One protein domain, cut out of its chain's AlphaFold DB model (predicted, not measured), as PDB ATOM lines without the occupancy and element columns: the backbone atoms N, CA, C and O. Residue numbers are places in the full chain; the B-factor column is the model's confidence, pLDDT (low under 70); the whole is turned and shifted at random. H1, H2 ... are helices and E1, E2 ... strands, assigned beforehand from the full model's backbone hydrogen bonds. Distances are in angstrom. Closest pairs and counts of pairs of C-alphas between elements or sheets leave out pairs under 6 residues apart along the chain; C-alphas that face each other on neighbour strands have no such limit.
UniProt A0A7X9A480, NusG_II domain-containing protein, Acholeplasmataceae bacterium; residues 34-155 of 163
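Overview. This is residues 34 to 155 of the 163 residues of the protein "NusG_II domain-containing protein" of Acholeplasmataceae bacterium (UniProt A0A7X9A480). The domain is a sandwich of two five-stranded, strongly twisted sheets, E4 E7 E8 E9 E10 and E3 E2 E1 E12 E11, face to face with their strands running nearly along each other, at 10 degrees. The small hairpin of E5 and E6 lies at one end, and the one short helix, H1, sits at one side, next to the edge strands E10 and E11. The printed part has 122 residues, with ten strands, E1 to E10, then H1, then E11 and E12: mostly strand. The order E4, E7, E8, E9, E10 is mixed; the order E3, E2, E1, E12, E11 is antiparallel. The whole is compact and rounded, with a radius of gyration of the C-alphas of 13.0 A and spans of 37 by 30 by 24 A.

Along the chain. In the mixed sheet, E4 is residues 61 to 64, E7 is 91 to 95, E8 is 98 to 102, E9 is 107 to 113 and 19.7 A long, and E10 is 118 to 124 and 17.8 A long. In the antiparallel sheet, E1 is residues 36 to 41, 16.2 A long, from C-alpha 36 at (322.839, 309.249, 316.406); E2 is 44 to 50, 17.7 A long; E3 is 56 to 58; E11 is 142 to 144; and E12 is 149 to 154, 16.2 A long, to C-alpha 154 at (327.034, 311.658, 319.175). E5 is residues 70 to 72, E6 is 75 to 78 and H1 is 130 to 133.

Arrangement. E7, E8, E9 and E10 form a meander, each strand the antiparallel neighbour of the one before; N 93 and O 100 are 2.9 A apart, N 110 and O 99 2.8 A, and N 109 and O 123 2.8 A. E4 is parallel to E7, with N 63 and O 92 at 2.9 A. E1, E2 and E3 form another meander, with N 39 and O 47 at 2.8 A and N 48 and O 57 at 2.8 A. E12 is antiparallel to E1, with N 38 and O 152 at 2.8 A, and to E11, with N 144 and O 149 at 2.8 A. Between the sheets, the closest C-alphas of E2 and E7 are those of Leu 46 and Gly 91, 7.5 A apart. The closest C-alphas of H1 and E10 are those of Ser 132 and Val 121, 4.8 A apart; those of H1 and E11 are Cys 131 and Cys 144, 5.1 A apart. H1 is too short for any O i to N i+4 pair, and its one O i to N i+3 pair is not within hydrogen-bond range. In the hairpin of E5 and E6, N 70 and O 77 are 2.9 A apart; the closest C-alphas of E5 and E9 are those of Ile 71 and Tyr 107, 7.3 A apart.

Size, cuts and confidence. The two C-alphas farthest apart are those of Val 81 and Gly 155, 38.7 A. The printed part has no cut. The link from E6 to E7, residues 79 to 90, is long. The mean pLDDT of the printed part is 91.1, and residues 34 and 155 are under 70.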
ATOM      1  N   GLY A  34     322.075 312.468 322.311       68.50
ATOM      2  CA  GLY A  34     322.685 312.221 321.014       68.50
ATOM      3  C   GLY A  34     321.597 312.135 319.952       68.50
ATOM      4  O   GLY A  34     320.463 311.748 320.232       68.50
ATOM      5  N   GLU A  35     321.932 312.523 318.733       83.44
ATOM      6  CA  GLU A  35     321.024 312.406 317.588       83.44
ATOM      7  C   GLU A  35     321.226 311.069 316.879       83.44
ATOM      8  O   GLU A  35     320.299 310.533 316.272       83.44
ATOM      9  N   VAL A  36     322.432 310.512 317.005       90.12
ATOM     10  CA  VAL A  36     322.839 309.249 316.406       90.12
ATOM     11  C   VAL A  36     323.448 308.364 317.483       90.12
ATOM     12  O   VAL A  36     324.293 308.804 318.266       90.12
ATOM     13  N   ALA A  37     323.017 307.108 317.514       93.69
ATOM     14  CA  ALA A  37     323.651 306.067 318.301       93.69
ATOM     15  C   ALA A  37     324.526 305.207 317.388       93.69
ATOM     16  O   ALA A  37     324.027 304.581 316.452       93.69
ATOM     17  N   THR A  38     325.824 305.174 317.661       94.19
ATOM     18  CA  THR A  38     326.810 304.408 316.900       94.19
ATOM     19  C   THR A  38     327.134 303.133 317.656       94.19
ATOM     20  O   THR A  38     327.594 303.171 318.798       94.19
ATOM     21  N   ILE A  39     326.891 301.991 317.019       95.00
ATOM     22  CA  ILE A  39     327.196 300.675 317.561       95.00
ATOM     23  C   ILE A  39     328.584 300.295 317.057       95.00
ATOM     24  O   ILE A  39     328.817 300.143 315.856       95.00
ATOM     25  N   ASN A  40     329.509 300.140 317.994       94.19
ATOM     26  CA  ASN A  40     330.899 299.816 317.740       94.19
ATOM     27  C   ASN A  40     331.200 298.390 318.191       94.19
ATOM     28  O   ASN A  40     330.720 297.953 319.238       94.19
ATOM     29  N   TYR A  41     332.056 297.706 317.441       95.06
ATOM     30  CA  TYR A  41     332.696 296.464 317.856       95.06
ATOM     31  C   TYR A  41     334.205 296.668 317.851       95.06
ATOM     32  O   TYR A  41     334.757 297.151 316.863       95.06
ATOM     33  N   ASP A  42     334.861 296.332 318.961       94.06
ATOM     34  CA  ASP A  42     336.305 296.521 319.137       94.06
ATOM     35  C   ASP A  42     336.753 297.956 318.777       94.06
ATOM     36  O   ASP A  42     337.693 298.190 318.019       94.06
ATOM     37  N   ASN A  43     335.994 298.942 319.276       90.12
ATOM     38  CA  ASN A  43     336.171 300.381 319.028       90.12
ATOM     39  C   ASN A  43     336.059 300.832 317.558       90.12
ATOM     40  O   ASN A  43     336.397 301.973 317.245       90.12
ATOM     41  N   LYS A  44     335.571 299.976 316.656       91.44
ATOM     42  CA  LYS A  44     335.304 300.327 315.255       91.44
ATOM     43  C   LYS A  44     333.798 300.420 315.004       91.44
ATOM     44  O   LYS A  44     333.070 299.525 315.439       91.44
ATOM     45  N   PRO A  45     333.318 301.450 314.288       91.94
ATOM     46  CA  PRO A  45     331.897 301.596 313.997       91.94
ATOM     47  C   PRO A  45     331.419 300.481 313.061       91.94
ATOM     48  O   PRO A  45     331.982 300.289 311.982       91.94
ATOM     49  N   LEU A  46     330.372 299.757 313.464       93.00
ATOM     50  CA  LEU A  46     329.698 298.757 312.627       93.00
ATOM     51  C   LEU A  46     328.539 299.381 311.854       93.00
ATOM     52  O   LEU A  46     328.441 299.273 310.629       93.00
ATOM     53  N   PHE A  47     327.644 300.021 312.597       94.25
ATOM     54  CA  PHE A  47     326.473 300.706 312.080       94.25
ATOM     55  C   PHE A  47     326.028 301.774 313.075       94.25
ATOM     56  O   PHE A  47     326.491 301.834 314.214       94.25
ATOM     57  N   SER A  48     325.112 302.619 312.637       93.25
ATOM     58  CA  SER A  48     324.503 303.650 313.455       93.25
ATOM     59  C   SER A  48     323.004 303.703 313.221       93.25
ATOM     60  O   SER A  48     322.515 303.369 312.141       93.25
ATOM     61  N   VAL A  49     322.281 304.125 314.248       93.56
ATOM     62  CA  VAL A  49     320.835 304.317 314.223       93.56
ATOM     63  C   VAL A  49     320.567 305.771 314.572       93.56
ATOM     64  O   VAL A  49     320.990 306.263 315.621       93.56
ATOM     65  N   SER A  50     319.878 306.478 313.683       91.00
ATOM     66  CA  SER A  50     319.368 307.812 313.980       91.00
ATOM     67  C   SER A  50     318.260 307.698 315.024       91.00
ATOM     68  O   SER A  50     317.254 307.025 314.811       91.00
ATOM     69  N   LEU A  51     318.418 308.379 316.158       90.00
ATOM     70  CA  LEU A  51     317.423 308.364 317.231       90.00
ATOM     71  C   LEU A  51     316.192 309.214 316.903       90.00
ATOM     72  O   LEU A  51     315.209 309.190 317.636       90.00
ATOM     73  N   ASN A  52     316.226 309.992 315.820       87.25
ATOM     74  CA  ASN A  52     315.102 310.829 315.420       87.25
ATOM     75  C   ASN A  52     314.031 310.063 314.642       87.25
ATOM     76  O   ASN A  52     312.844 310.312 314.862       87.25
ATOM     77  N   ASP A  53     314.452 309.167 313.754       84.94
ATOM     78  CA  ASP A  53     313.599 308.451 312.800       84.94
ATOM     79  C   ASP A  53     313.841 306.931 312.782       84.94
ATOM     80  O   ASP A  53     313.117 306.212 312.099       84.94
ATOM     81  N   GLY A  54     314.814 306.418 313.543       85.75
ATOM     82  CA  GLY A  54     315.187 305.000 313.558       85.75
ATOM     83  C   GLY A  54     315.974 304.548 312.331       85.75
ATOM     84  O   GLY A  54     316.185 303.350 312.145       85.75
ATOM     85  N   LYS A  55     316.398 305.479 311.468       88.94
ATOM     86  CA  LYS A  55     317.063 305.128 310.217       88.94
ATOM     87  C   LYS A  55     318.437 304.515 310.486       88.94
ATOM     88  O   LYS A  55     319.273 305.109 311.168       88.94
ATOM     89  N   LEU A  56     318.661 303.340 309.903       90.62
ATOM     90  CA  LEU A  56     319.923 302.613 309.961       90.62
ATOM     91  C   LEU A  56     320.903 303.162 308.912       90.62
ATOM     92  O   LEU A  56     320.581 303.191 307.724       90.62
ATOM     93  N   ASN A  57     322.113 303.534 309.331       90.12
ATOM     94  CA  ASN A  57     323.245 303.781 308.435       90.12
ATOM     95  C   ASN A  57     324.342 302.764 308.746       90.12
ATOM     96  O   ASN A  57     324.782 302.653 309.891       90.12
ATOM     97  N   TYR A  58     324.790 302.017 307.745       88.06
ATOM     98  CA  TYR A  58     325.664 300.867 307.939       88.06
ATOM     99  C   TYR A  58     326.825 300.874 306.949       88.06
ATOM    100  O   TYR A  58     326.655 301.206 305.780       88.06
ATOM    101  N   ASN A  59     327.987 300.427 307.426       82.69
ATOM    102  CA  ASN A  59     329.164 300.143 306.599       82.69
ATOM    103  C   ASN A  59     329.492 298.637 306.603       82.69
ATOM    104  O   ASN A  59     330.599 298.228 306.263       82.69
ATOM    105  N   THR A  60     328.540 297.813 307.045       88.31
ATOM    106  CA  THR A  60     328.703 296.383 307.320       88.31
ATOM    107  C   THR A  60     327.641 295.554 306.596       88.31
ATOM    108  O   THR A  60     326.700 296.108 306.023       88.31
ATOM    109  N   LYS A  61     327.772 294.222 306.607       94.44
ATOM    110  CA  LYS A  61     326.774 293.318 306.018       94.44
ATOM    111  C   LYS A  61     325.473 293.385 306.826       94.44
ATOM    112  O   LYS A  61     325.486 293.165 308.038       94.44
ATOM    113  N   VAL A  62     324.358 293.650 306.150       95.25
ATOM    114  CA  VAL A  62     323.020 293.694 306.755       95.25
ATOM    115  C   VAL A  62     322.223 292.463 306.339       95.25
ATOM    116  O   VAL A  62     322.137 292.141 305.154       95.25
ATOM    117  N   TYR A  63     321.634 291.786 307.322       95.56
ATOM    118  CA  TYR A  63     320.746 290.647 307.121       95.56
ATOM    119  C   TYR A  63     319.337 291.012 307.585       95.56
ATOM    120  O   TYR A  63     319.017 290.893 308.765       95.56
ATOM    121  N   GLU A  64     318.495 291.468 306.662       95.50
ATOM    122  CA  GLU A  64     317.090 291.741 306.966       95.50
ATOM    123  C   GLU A  64     316.305 290.432 307.078       95.50
ATOM    124  O   GLU A  64     316.436 289.530 306.242       95.50
ATOM    125  N   VAL A  65     315.494 290.319 308.128       95.81
ATOM    126  CA  VAL A  65     314.641 289.155 308.366       95.81
ATOM    127  C   VAL A  65     313.201 289.571 308.630       95.81
ATOM    128  O   VAL A  65     312.922 290.688 309.046       95.81
ATOM    129  N   ASN A  66     312.276 288.635 308.415       94.38
ATOM    130  CA  ASN A  66     310.833 288.887 308.500       94.38
ATOM    131  C   ASN A  66     310.208 288.432 309.827       94.38
ATOM    132  O   ASN A  66     308.986 288.372 309.941       94.38
ATOM    133  N   ALA A  67     311.024 288.035 310.803       95.19
ATOM    134  CA  ALA A  67     310.546 287.532 312.082       95.19
ATOM    135  C   ALA A  67     311.516 287.844 313.214       95.19
ATOM    136  O   ALA A  67     312.727 287.910 312.999       95.19
ATOM    137  N   MET A  68     310.957 287.963 314.418       94.75
ATOM    138  CA  MET A  68     311.698 288.266 315.635       94.75
ATOM    139  C   MET A  68     312.811 287.233 315.875       94.75
ATOM    140  O   MET A  68     312.503 286.041 316.018       94.75
ATOM    141  N   PRO A  69     314.087 287.659 315.920       95.12
ATOM    142  CA  PRO A  69     315.186 286.775 316.267       95.12
ATOM    143  C   PRO A  69     315.089 286.339 317.732       95.12
ATOM    144  O   PRO A  69     314.621 287.093 318.584       95.12
ATOM    145  N   LYS A  70     315.559 285.128 318.026       94.00
ATOM    146  CA  LYS A  70     315.663 284.589 319.389       94.00
ATOM    147  C   LYS A  70     317.060 284.049 319.635       94.00
ATOM    148  O   LYS A  70     317.604 283.363 318.767       94.00
ATOM    149  N   ILE A  71     317.618 284.347 320.805       91.44
ATOM    150  CA  ILE A  71     318.900 283.807 321.251       91.44
ATOM    151  C   ILE A  71     318.600 282.705 322.270       91.44
ATOM    152  O   ILE A  71     318.088 282.968 323.354       91.44
ATOM    153  N   GLU A  72     318.899 281.458 321.915       89.69
ATOM    154  CA  GLU A  72     318.683 280.293 322.780       89.69
ATOM    155  C   GLU A  72     319.962 279.453 322.809       89.69
ATOM    156  O   GLU A  72     320.484 279.072 321.761       89.69
ATOM    157  N   GLU A  73     320.492 279.188 324.007       86.00
ATOM    158  CA  GLU A  73     321.708 278.378 324.216       86.00
ATOM    159  C   GLU A  73     322.923 278.837 323.374       86.00
ATOM    160  O   GLU A  73     323.676 278.020 322.844       86.00
ATOM    161  N   GLY A  74     323.105 280.155 323.215       85.19
ATOM    162  CA  GLY A  74     324.201 280.738 322.424       85.19
ATOM    163  C   GLY A  74     324.045 280.567 320.909       85.19
ATOM    164  O   GLY A  74     325.012 280.668 320.153       85.19
ATOM    165  N   LYS A  75     322.828 280.271 320.441       90.62
ATOM    166  CA  LYS A  75     322.484 280.163 319.021       90.62
ATOM    167  C   LYS A  75     321.392 281.155 318.660       90.62
ATOM    168  O   LYS A  75     320.481 281.415 319.442       90.62
ATOM    169  N   LEU A  76     321.482 281.676 317.442       93.81
ATOM    170  CA  LEU A  76     320.531 282.630 316.894       93.81
ATOM    171  C   LEU A  76     319.517 281.906 316.011       93.81
ATOM    172  O   LEU A  76     319.897 281.215 315.067       93.81
ATOM    173  N   TYR A  77     318.233 282.090 316.293       94.69
ATOM    174  CA  TYR A  77     317.137 281.510 315.526       94.69
ATOM    175  C   TYR A  77     316.246 282.597 314.935       94.69
ATOM    176  O   TYR A  77     315.940 283.594 315.587       94.69
ATOM    177  N   VAL A  78     315.770 282.367 313.714       95.75
ATOM    178  CA  VAL A  78     314.762 283.188 313.032       95.75
ATOM    179  C   VAL A  78     313.688 282.242 312.515       95.75
ATOM    180  O   VAL A  78     314.006 281.295 311.801       95.75
ATOM    181  N   ASN A  79     312.420 282.457 312.881       94.12
ATOM    182  CA  ASN A  79     311.331 281.511 312.579       94.12
ATOM    183  C   ASN A  79     311.635 280.066 313.023       94.12
ATOM    184  O   ASN A  79     311.336 279.118 312.302       94.12
ATOM    185  N   ASN A  80     312.270 279.897 314.188       92.19
ATOM    186  CA  ASN A  80     312.727 278.602 314.712       92.19
ATOM    187  C   ASN A  80     313.760 277.875 313.824       92.19
ATOM    188  O   ASN A  80     314.026 276.692 314.027       92.19
ATOM    189  N   VAL A  81     314.373 278.572 312.865       93.81
ATOM    190  CA  VAL A  81     315.462 278.053 312.030       93.81
ATOM    191  C   VAL A  81     316.776 278.681 312.475       93.81
ATOM    192  O   VAL A  81     316.854 279.894 312.666       93.81
ATOM    193  N   LEU A  82     317.805 277.851 312.639       94.19
ATOM    194  CA  LEU A  82     319.146 278.282 313.023       94.19
ATOM    195  C   LEU A  82     319.737 279.239 311.975       94.19
ATOM    196  O   LEU A  82     319.728 278.950 310.776       94.19
ATOM    197  N   PHE A  83     320.264 280.370 312.434       94.19
ATOM    198  CA  PHE A  83     320.870 281.407 311.610       94.19
ATOM    199  C   PHE A  83     322.380 281.482 311.869       94.19
ATOM    200  O   PHE A  83     322.818 282.010 312.884       94.19
ATOM    201  N   GLU A  84     323.187 280.995 310.922       92.38
ATOM    202  CA  GLU A  84     324.658 280.920 311.059       92.38
ATOM    203  C   GLU A  84     325.415 281.906 310.152       92.38
ATOM    204  O   GLU A  84     326.638 281.879 310.069       92.38
ATOM    205  N   LYS A  85     324.708 282.793 309.440       92.69
ATOM    206  CA  LYS A  85     325.338 283.724 308.482       92.69
ATOM    207  C   LYS A  85     326.009 284.930 309.151       92.69
ATOM    208  O   LYS A  85     326.676 285.709 308.471       92.69
ATOM    209  N   LEU A  86     325.785 285.137 310.449       92.88
ATOM    210  CA  LEU A  86     326.292 286.305 311.162       92.88
ATOM    211  C   LEU A  86     327.760 286.093 311.541       92.88
ATOM    212  O   LEU A  86     328.088 285.226 312.345       92.88
ATOM    213  N   GLU A  87     328.645 286.900 310.966       91.50
ATOM    214  CA  GLU A  87     330.075 286.875 311.268       91.50
ATOM    215  C   GLU A  87     330.386 287.813 312.443       91.50
ATOM    216  O   GLU A  87     329.898 288.948 312.506       91.50
ATOM    217  N   LYS A  88     331.237 287.346 313.362       92.88
ATOM    218  CA  LYS A  88     331.684 288.099 314.539       92.88
ATOM    219  C   LYS A  88     332.261 289.459 314.141       92.88
ATOM    220  O   LYS A  88     333.220 289.530 313.375       92.88
ATOM    221  N   GLY A  89     331.673 290.534 314.668       89.62
ATOM    222  CA  GLY A  89     332.120 291.906 314.413       89.62
ATOM    223  C   GLY A  89     332.052 292.356 312.949       89.62
ATOM    224  O   GLY A  89     332.801 293.252 312.566       89.62
ATOM    225  N   SER A  90     331.244 291.720 312.093       91.25
ATOM    226  CA  SER A  90     331.222 292.008 310.641       91.25
ATOM    227  C   SER A  90     329.834 291.950 309.998       91.25
ATOM    228  O   SER A  90     329.709 291.987 308.774       91.25
ATOM    229  N   GLY A  91     328.771 291.903 310.799       93.25
ATOM    230  CA  GLY A  91     327.415 292.013 310.284       93.25
ATOM    231  C   GLY A  91     326.395 292.331 311.362       93.25
ATOM    232  O   GLY A  91     326.672 292.218 312.556       93.25
ATOM    233  N   VAL A  92     325.208 292.717 310.909       96.00
ATOM    234  CA  VAL A  92     324.039 292.965 311.751       96.00
ATOM    235  C   VAL A  92     322.818 292.286 311.143       96.00
ATOM    236  O   VAL A  92     322.554 292.412 309.947       96.00
ATOM    237  N   LEU A  93     322.084 291.542 311.964       96.38
ATOM    238  CA  LEU A  93     320.755 291.047 311.631       96.38
ATOM    239  C   LEU A  93     319.725 292.080 312.079       96.38
ATOM    240  O   LEU A  93     319.788 292.557 313.210       96.38
ATOM    241  N   VAL A  94     318.798 292.427 311.189       96.69
ATOM    242  CA  VAL A  94     317.827 293.505 311.394       96.69
ATOM    243  C   VAL A  94     316.415 292.957 311.276       96.69
ATOM    244  O   VAL A  94     316.062 292.330 310.276       96.69
ATOM    245  N   TYR A  95     315.607 293.226 312.295       96.25
ATOM    246  CA  TYR A  95     314.172 292.977 312.305       96.25
ATOM    247  C   TYR A  95     313.473 294.201 312.893       96.25
ATOM    248  O   TYR A  95     313.564 294.439 314.091       96.25
ATOM    249  N   GLU A  96     312.789 294.991 312.065       94.75
ATOM    250  CA  GLU A  96     312.136 296.239 312.492       94.75
ATOM    251  C   GLU A  96     313.090 297.155 313.295       94.75
ATOM    252  O   GLU A  96     314.053 297.674 312.737       94.75
ATOM    253  N   ASN A  97     312.847 297.338 314.599       95.19
ATOM    254  CA  ASN A  97     313.677 298.146 315.500       95.19
ATOM    255  C   ASN A  97     314.668 297.317 316.339       95.19
ATOM    256  O   ASN A  97     315.224 297.819 317.319       95.19
ATOM    257  N   TYR A  98     314.857 296.046 315.990       96.19
ATOM    258  CA  TYR A  98     315.735 295.111 316.677       96.19
ATOM    259  C   TYR A  98     316.958 294.808 315.820       96.19
ATOM    260  O   TYR A  98     316.856 294.499 314.629       96.19
ATOM    261  N   TYR A  99     318.121 294.854 316.458       95.94
ATOM    262  CA  TYR A  99     319.413 294.635 315.829       95.94
ATOM    263  C   TYR A  99     320.167 293.568 316.611       95.94
ATOM    264  O   TYR A  99     320.365 293.707 317.816       95.94
ATOM    265  N   VAL A 100     320.604 292.509 315.937       95.94
ATOM    266  CA  VAL A 100     321.421 291.456 316.545       95.94
ATOM    267  C   VAL A 100     322.797 291.463 315.910       95.94
ATOM    268  O   VAL A 100     322.933 291.422 314.687       95.94
ATOM    269  N   ILE A 101     323.826 291.490 316.749       95.31
ATOM    270  CA  ILE A 101     325.222 291.358 316.331       95.31
ATOM    271  C   ILE A 101     325.880 290.198 317.057       95.31
ATOM    272  O   ILE A 101     325.553 289.920 318.207       95.31
ATOM    273  N   LEU A 102     326.833 289.545 316.395       94.88
ATOM    274  CA  LEU A 102     327.705 288.568 317.037       94.88
ATOM    275  C   LEU A 102     328.938 289.293 317.590       94.88
ATOM    276  O   LEU A 102     329.775 289.785 316.826       94.88
ATOM    277  N   GLY A 103     329.006 289.401 318.916       92.38
ATOM    278  CA  GLY A 103     330.105 290.022 319.645       92.38
ATOM    279  C   GLY A 103     331.278 289.072 319.873       92.38
ATOM    280  O   GLY A 103     331.444 288.052 319.203       92.38
ATOM    281  N   ASN A 104     332.143 289.431 320.824       93.44
ATOM    282  CA  ASN A 104     333.346 288.655 321.103       93.44
ATOM    283  C   ASN A 104     333.077 287.301 321.770       93.44
ATOM    284  O   ASN A 104     333.760 286.336 321.416       93.44
ATOM    285  N   VAL A 105     332.119 287.243 322.696       89.75
ATOM    286  CA  VAL A 105     331.735 286.016 323.408       89.75
ATOM    287  C   VAL A 105     330.493 285.400 322.773       89.75
ATOM    288  O   VAL A 105     330.493 284.203 322.518       89.75
ATOM    289  N   ASP A 106     329.469 286.207 322.493       91.12
ATOM    290  CA  ASP A 106     328.189 285.735 321.962       91.12
ATOM    291  C   ASP A 106     327.374 286.882 321.325       91.12
ATOM    292  O   ASP A 106     327.871 287.998 321.128       91.12
ATOM    293  N   TYR A 107     326.112 286.610 320.999       93.38
ATOM    294  CA  TYR A 107     325.157 287.565 320.463       93.38
ATOM    295  C   TYR A 107     324.782 288.670 321.462       93.38
ATOM    296  O   TYR A 107     324.679 288.468 322.675       93.38
ATOM    297  N   VAL A 108     324.537 289.857 320.910       94.69
ATOM    298  CA  VAL A 108     323.971 291.012 321.608       94.69
ATOM    299  C   VAL A 108     322.758 291.484 320.817       94.69
ATOM    300  O   VAL A 108     322.882 291.809 319.634       94.69
ATOM    301  N   MET A 109     321.598 291.521 321.471       95.75
ATOM    302  CA  MET A 109     320.353 292.040 320.914       95.75
ATOM    303  C   MET A 109     320.107 293.458 321.418       95.75
ATOM    304  O   MET A 109     320.058 293.718 322.620       95.75
ATOM    305  N   ILE A 110     319.928 294.377 320.482       96.31
ATOM    306  CA  ILE A 110     319.753 295.806 320.707       96.31
ATOM    307  C   ILE A 110     318.363 296.195 320.208       96.31
ATOM    308  O   ILE A 110     317.949 295.769 319.134       96.31
ATOM    309  N   GLU A 111     317.655 297.021 320.969       96.25
ATOM    310  CA  GLU A 111     316.348 297.570 320.608       96.25
ATOM    311  C   GLU A 111     316.426 299.089 320.512       96.25
ATOM    312  O   GLU A 111     316.960 299.751 321.407       96.25
ATOM    313  N   TYR A 112     315.837 299.635 319.454       95.94
ATOM    314  CA  TYR A 112     315.507 301.048 319.342       95.94
ATOM    315  C   TYR A 112     314.033 301.294 319.696       95.94
ATOM    316  O   TYR A 112     313.117 300.736 319.096       95.94
ATOM    317  N   ASN A 113     313.784 302.183 320.654       94.50
ATOM    318  CA  ASN A 113     312.444 302.606 321.038       94.50
ATOM    319  C   ASN A 113     312.100 303.935 320.350       94.50
ATOM    320  O   ASN A 113     312.543 305.007 320.770       94.50
ATOM    321  N   SER A 114     311.250 303.873 319.323       90.44
ATOM    322  CA  SER A 114     310.849 305.041 318.526       90.44
ATOM    323  C   SER A 114     310.029 306.086 319.291       90.44
ATOM    324  O   SER A 114     310.031 307.258 318.914       90.44
ATOM    325  N   LYS A 115     309.349 305.705 320.382       89.88
ATOM    326  CA  LYS A 115     308.561 306.639 321.209       89.88
ATOM    327  C   LYS A 115     309.466 307.491 322.092       89.88
ATOM    328  O   LYS A 115     309.288 308.704 322.172       89.88
ATOM    329  N   ASN A 116     310.429 306.844 322.743       90.06
ATOM    330  CA  ASN A 116     311.342 307.492 323.683       90.06
ATOM    331  C   ASN A 116     312.610 308.030 323.009       90.06
ATOM    332  O   ASN A 116     313.335 308.811 323.631       90.06
ATOM    333  N   LYS A 117     312.860 307.639 321.750       91.50
ATOM    334  CA  LYS A 117     314.089 307.926 321.000       91.50
ATOM    335  C   LYS A 117     315.329 307.422 321.739       91.50
ATOM    336  O   LYS A 117     316.317 308.138 321.900       91.50
ATOM    337  N   THR A 118     315.238 306.205 322.261       92.62
ATOM    338  CA  THR A 118     316.263 305.568 323.095       92.62
ATOM    339  C   THR A 118     316.697 304.245 322.483       92.62
ATOM    340  O   THR A 118     315.966 303.629 321.711       92.62
ATOM    341  N   ILE A 119     317.895 303.803 322.844       94.75
ATOM    342  CA  ILE A 119     318.397 302.460 322.579       94.75
ATOM    343  C   ILE A 119     318.634 301.749 323.902       94.75
ATOM    344  O   ILE A 119     319.076 302.368 324.872       94.75
ATOM    345  N   LYS A 120     318.378 300.445 323.930       95.69
ATOM    346  CA  LYS A 120     318.805 299.570 325.021       95.69
ATOM    347  C   LYS A 120     319.330 298.247 324.482       95.69
ATOM    348  O   LYS A 120     318.994 297.841 323.370       95.69
ATOM    349  N   VAL A 121     320.110 297.553 325.297       95.69
ATOM    350  CA  VAL A 121     320.439 296.144 325.069       95.69
ATOM    351  C   VAL A 121     319.357 295.303 325.742       95.69
ATOM    352  O   VAL A 121     319.097 295.473 326.930       95.69
ATOM    353  N   LEU A 122     318.683 294.453 324.972       92.44
ATOM    354  CA  LEU A 122     317.625 293.568 325.462       92.44
ATOM    355  C   LEU A 122     318.197 292.299 326.065       92.44
ATOM    356  O   LEU A 122     317.891 291.947 327.201       92.44
ATOM    357  N   GLU A 123     319.026 291.629 325.277       88.56
ATOM    358  CA  GLU A 123     319.598 290.337 325.603       88.56
ATOM    359  C   GLU A 123     321.081 290.364 325.263       88.56
ATOM    360  O   GLU A 123     321.512 290.915 324.245       88.56
ATOM    361  N   GLU A 124     321.870 289.764 326.136       83.00
ATOM    362  CA  GLU A 124     323.280 289.499 325.921       83.00
ATOM    363  C   GLU A 124     323.615 288.172 326.593       83.00
ATOM    364  O   GLU A 124     323.064 287.853 327.648       83.00
ATOM    365  N   THR A 125     324.568 287.435 326.036       78.88
ATOM    366  CA  THR A 125     325.233 286.378 326.799       78.88
ATOM    367  C   THR A 125     326.541 286.943 327.338       78.88
ATOM    368  O   THR A 125     327.541 287.052 326.622       78.88
ATOM    369  N   SER A 126     326.546 287.358 328.604       76.50
ATOM    370  CA  SER A 126     327.767 287.779 329.292       76.50
ATOM    371  C   SER A 126     327.736 287.380 330.776       76.50
ATOM    372  O   SER A 126     326.658 287.224 331.343       76.50
ATOM    373  N   PRO A 127     328.889 287.194 331.456       76.44
ATOM    374  CA  PRO A 127     328.916 286.667 332.830       76.44
ATOM    375  C   PRO A 127     328.107 287.473 333.855       76.44
ATOM    376  O   PRO A 127     327.741 286.949 334.902       76.44
ATOM    377  N   TYR A 128     327.865 288.753 333.570       81.62
ATOM    378  CA  TYR A 128     327.274 289.700 334.512       81.62
ATOM    379  C   TYR A 128     326.071 290.460 333.955       81.62
ATOM    380  O   TYR A 128     325.464 291.227 334.698       81.62
ATOM    381  N   ASN A 129     325.741 290.292 332.671       83.69
ATOM    382  CA  ASN A 129     324.620 290.967 332.014       83.69
ATOM    383  C   ASN A 129     324.561 292.495 332.290       83.69
ATOM    384  O   ASN A 129     323.500 293.096 332.474       83.69
ATOM    385  N   ILE A 130     325.730 293.146 332.364       84.69
ATOM    386  CA  ILE A 130     325.864 294.568 332.747       84.69
ATOM    387  C   ILE A 130     325.243 295.480 331.685       84.69
ATOM    388  O   ILE A 130     324.772 296.575 331.974       84.69
ATOM    389  N   CYS A 131     325.267 295.052 330.434       85.81
ATOM    390  CA  CYS A 131     324.810 295.816 329.292       85.81
ATOM    391  C   CYS A 131     323.285 295.927 329.262       85.81
ATOM    392  O   CYS A 131     322.730 297.016 329.126       85.81
ATOM    393  N   SER A 132     322.612 294.799 329.472       88.50
ATOM    394  CA  SER A 132     321.152 294.717 329.545       88.50
ATOM    395  C   SER A 132     320.579 295.443 330.770       88.50
ATOM    396  O   SER A 132     319.502 296.035 330.709       88.50
ATOM    397  N   THR A 133     321.327 295.486 331.879       88.12
ATOM    398  CA  THR A 133     320.908 296.169 333.116       88.12
ATOM    399  C   THR A 133     321.085 297.689 333.087       88.12
ATOM    400  O   THR A 133     320.481 298.380 333.907       88.12
ATOM    401  N   GLN A 134     321.851 298.238 332.135       88.38
ATOM    402  CA  GLN A 134     322.006 299.693 331.965       88.38
ATOM    403  C   GLN A 134     320.718 300.383 331.491       88.38
ATOM    404  O   GLN A 134     320.552 301.582 331.718       88.38
ATOM    405  N   GLY A 135     319.787 299.634 330.892       89.81
ATOM    406  CA  GLY A 135     318.481 300.140 330.481       89.81
ATOM    407  C   GLY A 135     318.528 301.057 329.256       89.81
ATOM    408  O   GLY A 135     319.436 300.993 328.430       89.81
ATOM    409  N   GLU A 136     317.490 301.881 329.109       91.31
ATOM    410  CA  GLU A 136     317.344 302.793 327.973       91.31
ATOM    411  C   GLU A 136     318.312 303.977 328.058       91.31
ATOM    412  O   GLU A 136     318.390 304.676 329.071       91.31
ATOM    413  N   SER A 137     318.985 304.268 326.947       90.25
ATOM    414  CA  SER A 137     319.855 305.426 326.811       90.25
ATOM    415  C   SER A 137     319.630 306.168 325.500       90.25
ATOM    416  O   SER A 137     319.294 305.597 324.468       90.25
ATOM    417  N   LYS A 138     319.845 307.479 325.549       88.75
ATOM    418  CA  LYS A 138     319.842 308.395 324.400       88.75
ATOM    419  C   LYS A 138     321.060 309.318 324.399       88.75
ATOM    420  O   LYS A 138     321.023 310.377 323.792       88.75
ATOM    421  N   GLY A 139     322.093 309.005 325.179       85.06
ATOM    422  CA  GLY A 139     323.211 309.931 325.393       85.06
ATOM    423  C   GLY A 139     324.306 309.426 326.328       85.06
ATOM    424  O   GLY A 139     325.443 309.869 326.226       85.06
ATOM    425  N   ALA A 140     323.996 308.498 327.237       87.69
ATOM    426  CA  ALA A 140     325.010 307.828 328.045       87.69
ATOM    427  C   ALA A 140     325.494 306.568 327.308       87.69
ATOM    428  O   ALA A 140     324.642 305.777 326.903       87.69
ATOM    429  N   PRO A 141     326.805 306.353 327.122       90.62
ATOM    430  CA  PRO A 141     327.294 305.187 326.397       90.62
ATOM    431  C   PRO A 141     326.883 303.886 327.095       90.62
ATOM    432  O   PRO A 141     326.878 303.827 328.325       90.62
ATOM    433  N   ILE A 142     326.572 302.856 326.307       93.12
ATOM    434  CA  ILE A 142     326.296 301.499 326.796       93.12
ATOM    435  C   ILE A 142     327.481 300.609 326.425       93.12
ATOM    436  O   ILE A 142     327.868 300.560 325.259       93.12
ATOM    437  N   VAL A 143     328.067 299.906 327.397       92.06
ATOM    438  CA  VAL A 143     329.294 299.112 327.190       92.06
ATOM    439  C   VAL A 143     329.064 297.642 327.553       92.06
ATOM    440  O   VAL A 143     328.828 297.327 328.721       92.06
ATOM    441  N   CYS A 144     329.203 296.739 326.576       91.56
ATOM    442  CA  CYS A 144     329.208 295.285 326.771       91.56
ATOM    443  C   CYS A 144     330.654 294.762 326.684       91.56
ATOM    444  O   CYS A 144     331.080 294.243 325.648       91.56
ATOM    445  N   LEU A 145     331.431 294.897 327.764       90.69
ATOM    446  CA  LEU A 145     332.871 294.585 327.753       90.69
ATOM    447  C   LEU A 145     333.210 293.160 327.273       90.69
ATOM    448  O   LEU A 145     334.052 293.048 326.384       90.69
ATOM    449  N   PRO A 146     332.570 292.074 327.761       90.62
ATOM    450  CA  PRO A 146     332.912 290.720 327.310       90.62
ATOM    451  C   PRO A 146     332.702 290.524 325.804       90.62
ATOM    452  O   PRO A 146     333.457 289.797 325.162       90.62
ATOM    453  N   ASN A 147     331.718 291.227 325.236       91.81
ATOM    454  CA  ASN A 147     331.388 291.184 323.816       91.81
ATOM    455  C   ASN A 147     332.145 292.217 322.968       91.81
ATOM    456  O   ASN A 147     332.009 292.177 321.748       91.81
ATOM    457  N   LEU A 148     332.963 293.086 323.577       94.00
ATOM    458  CA  LEU A 148     333.648 294.210 322.919       94.00
ATOM    459  C   LEU A 148     332.695 295.122 322.128       94.00
ATOM    460  O   LEU A 148     333.100 295.769 321.164       94.00
ATOM    461  N   VAL A 149     331.427 295.179 322.538       94.56
ATOM    462  CA  VAL A 149     330.397 296.014 321.913       94.56
ATOM    463  C   VAL A 149     330.231 297.282 322.733       94.56
ATOM    464  O   VAL A 149     330.084 297.216 323.953       94.56
ATOM    465  N   THR A 150     330.234 298.437 322.073       94.50
ATOM    466  CA  THR A 150     329.973 299.730 322.719       94.50
ATOM    467  C   THR A 150     329.013 300.558 321.885       94.50
ATOM    468  O   THR A 150     329.245 300.764 320.698       94.50
ATOM    469  N   ILE A 151     327.964 301.078 322.512       94.69
ATOM    470  CA  ILE A 151     327.015 302.008 321.906       94.69
ATOM    471  C   ILE A 151     327.379 303.408 322.386       94.69
ATOM    472  O   ILE A 151     327.264 303.708 323.576       94.69
ATOM    473  N   THR A 152     327.847 304.253 321.475       93.50
ATOM    474  CA  THR A 152     328.156 305.662 321.746       93.50
ATOM    475  C   THR A 152     327.081 306.557 321.156       93.50
ATOM    476  O   THR A 152     326.380 306.176 320.224       93.50
ATOM    477  N   PHE A 153     326.929 307.749 321.723       91.12
ATOM    478  CA  PHE A 153     325.925 308.714 321.300       91.12
ATOM    479  C   PHE A 153     326.626 310.007 320.932       91.12
ATOM    480  O   PHE A 153     327.252 310.631 321.789       91.12
ATOM    481  N   ASP A 154     326.484 310.410 319.679       84.12
ATOM    482  CA  ASP A 154     327.034 311.658 319.175       84.12
ATOM    483  C   ASP A 154     325.878 312.595 318.795       84.12
ATOM    484  O   ASP A 154     324.820 312.173 318.316       84.12
ATOM    485  N   GLY A 155     326.052 313.893 319.047       64.25
ATOM    486  CA  GLY A 155     325.277 314.905 318.323       64.25
ATOM    487  C   GLY A 155     325.844 315.034 316.910       64.25
ATOM    488  O   GLY A 155     327.019 314.712 316.721       64.25
TER     489      GLY A 155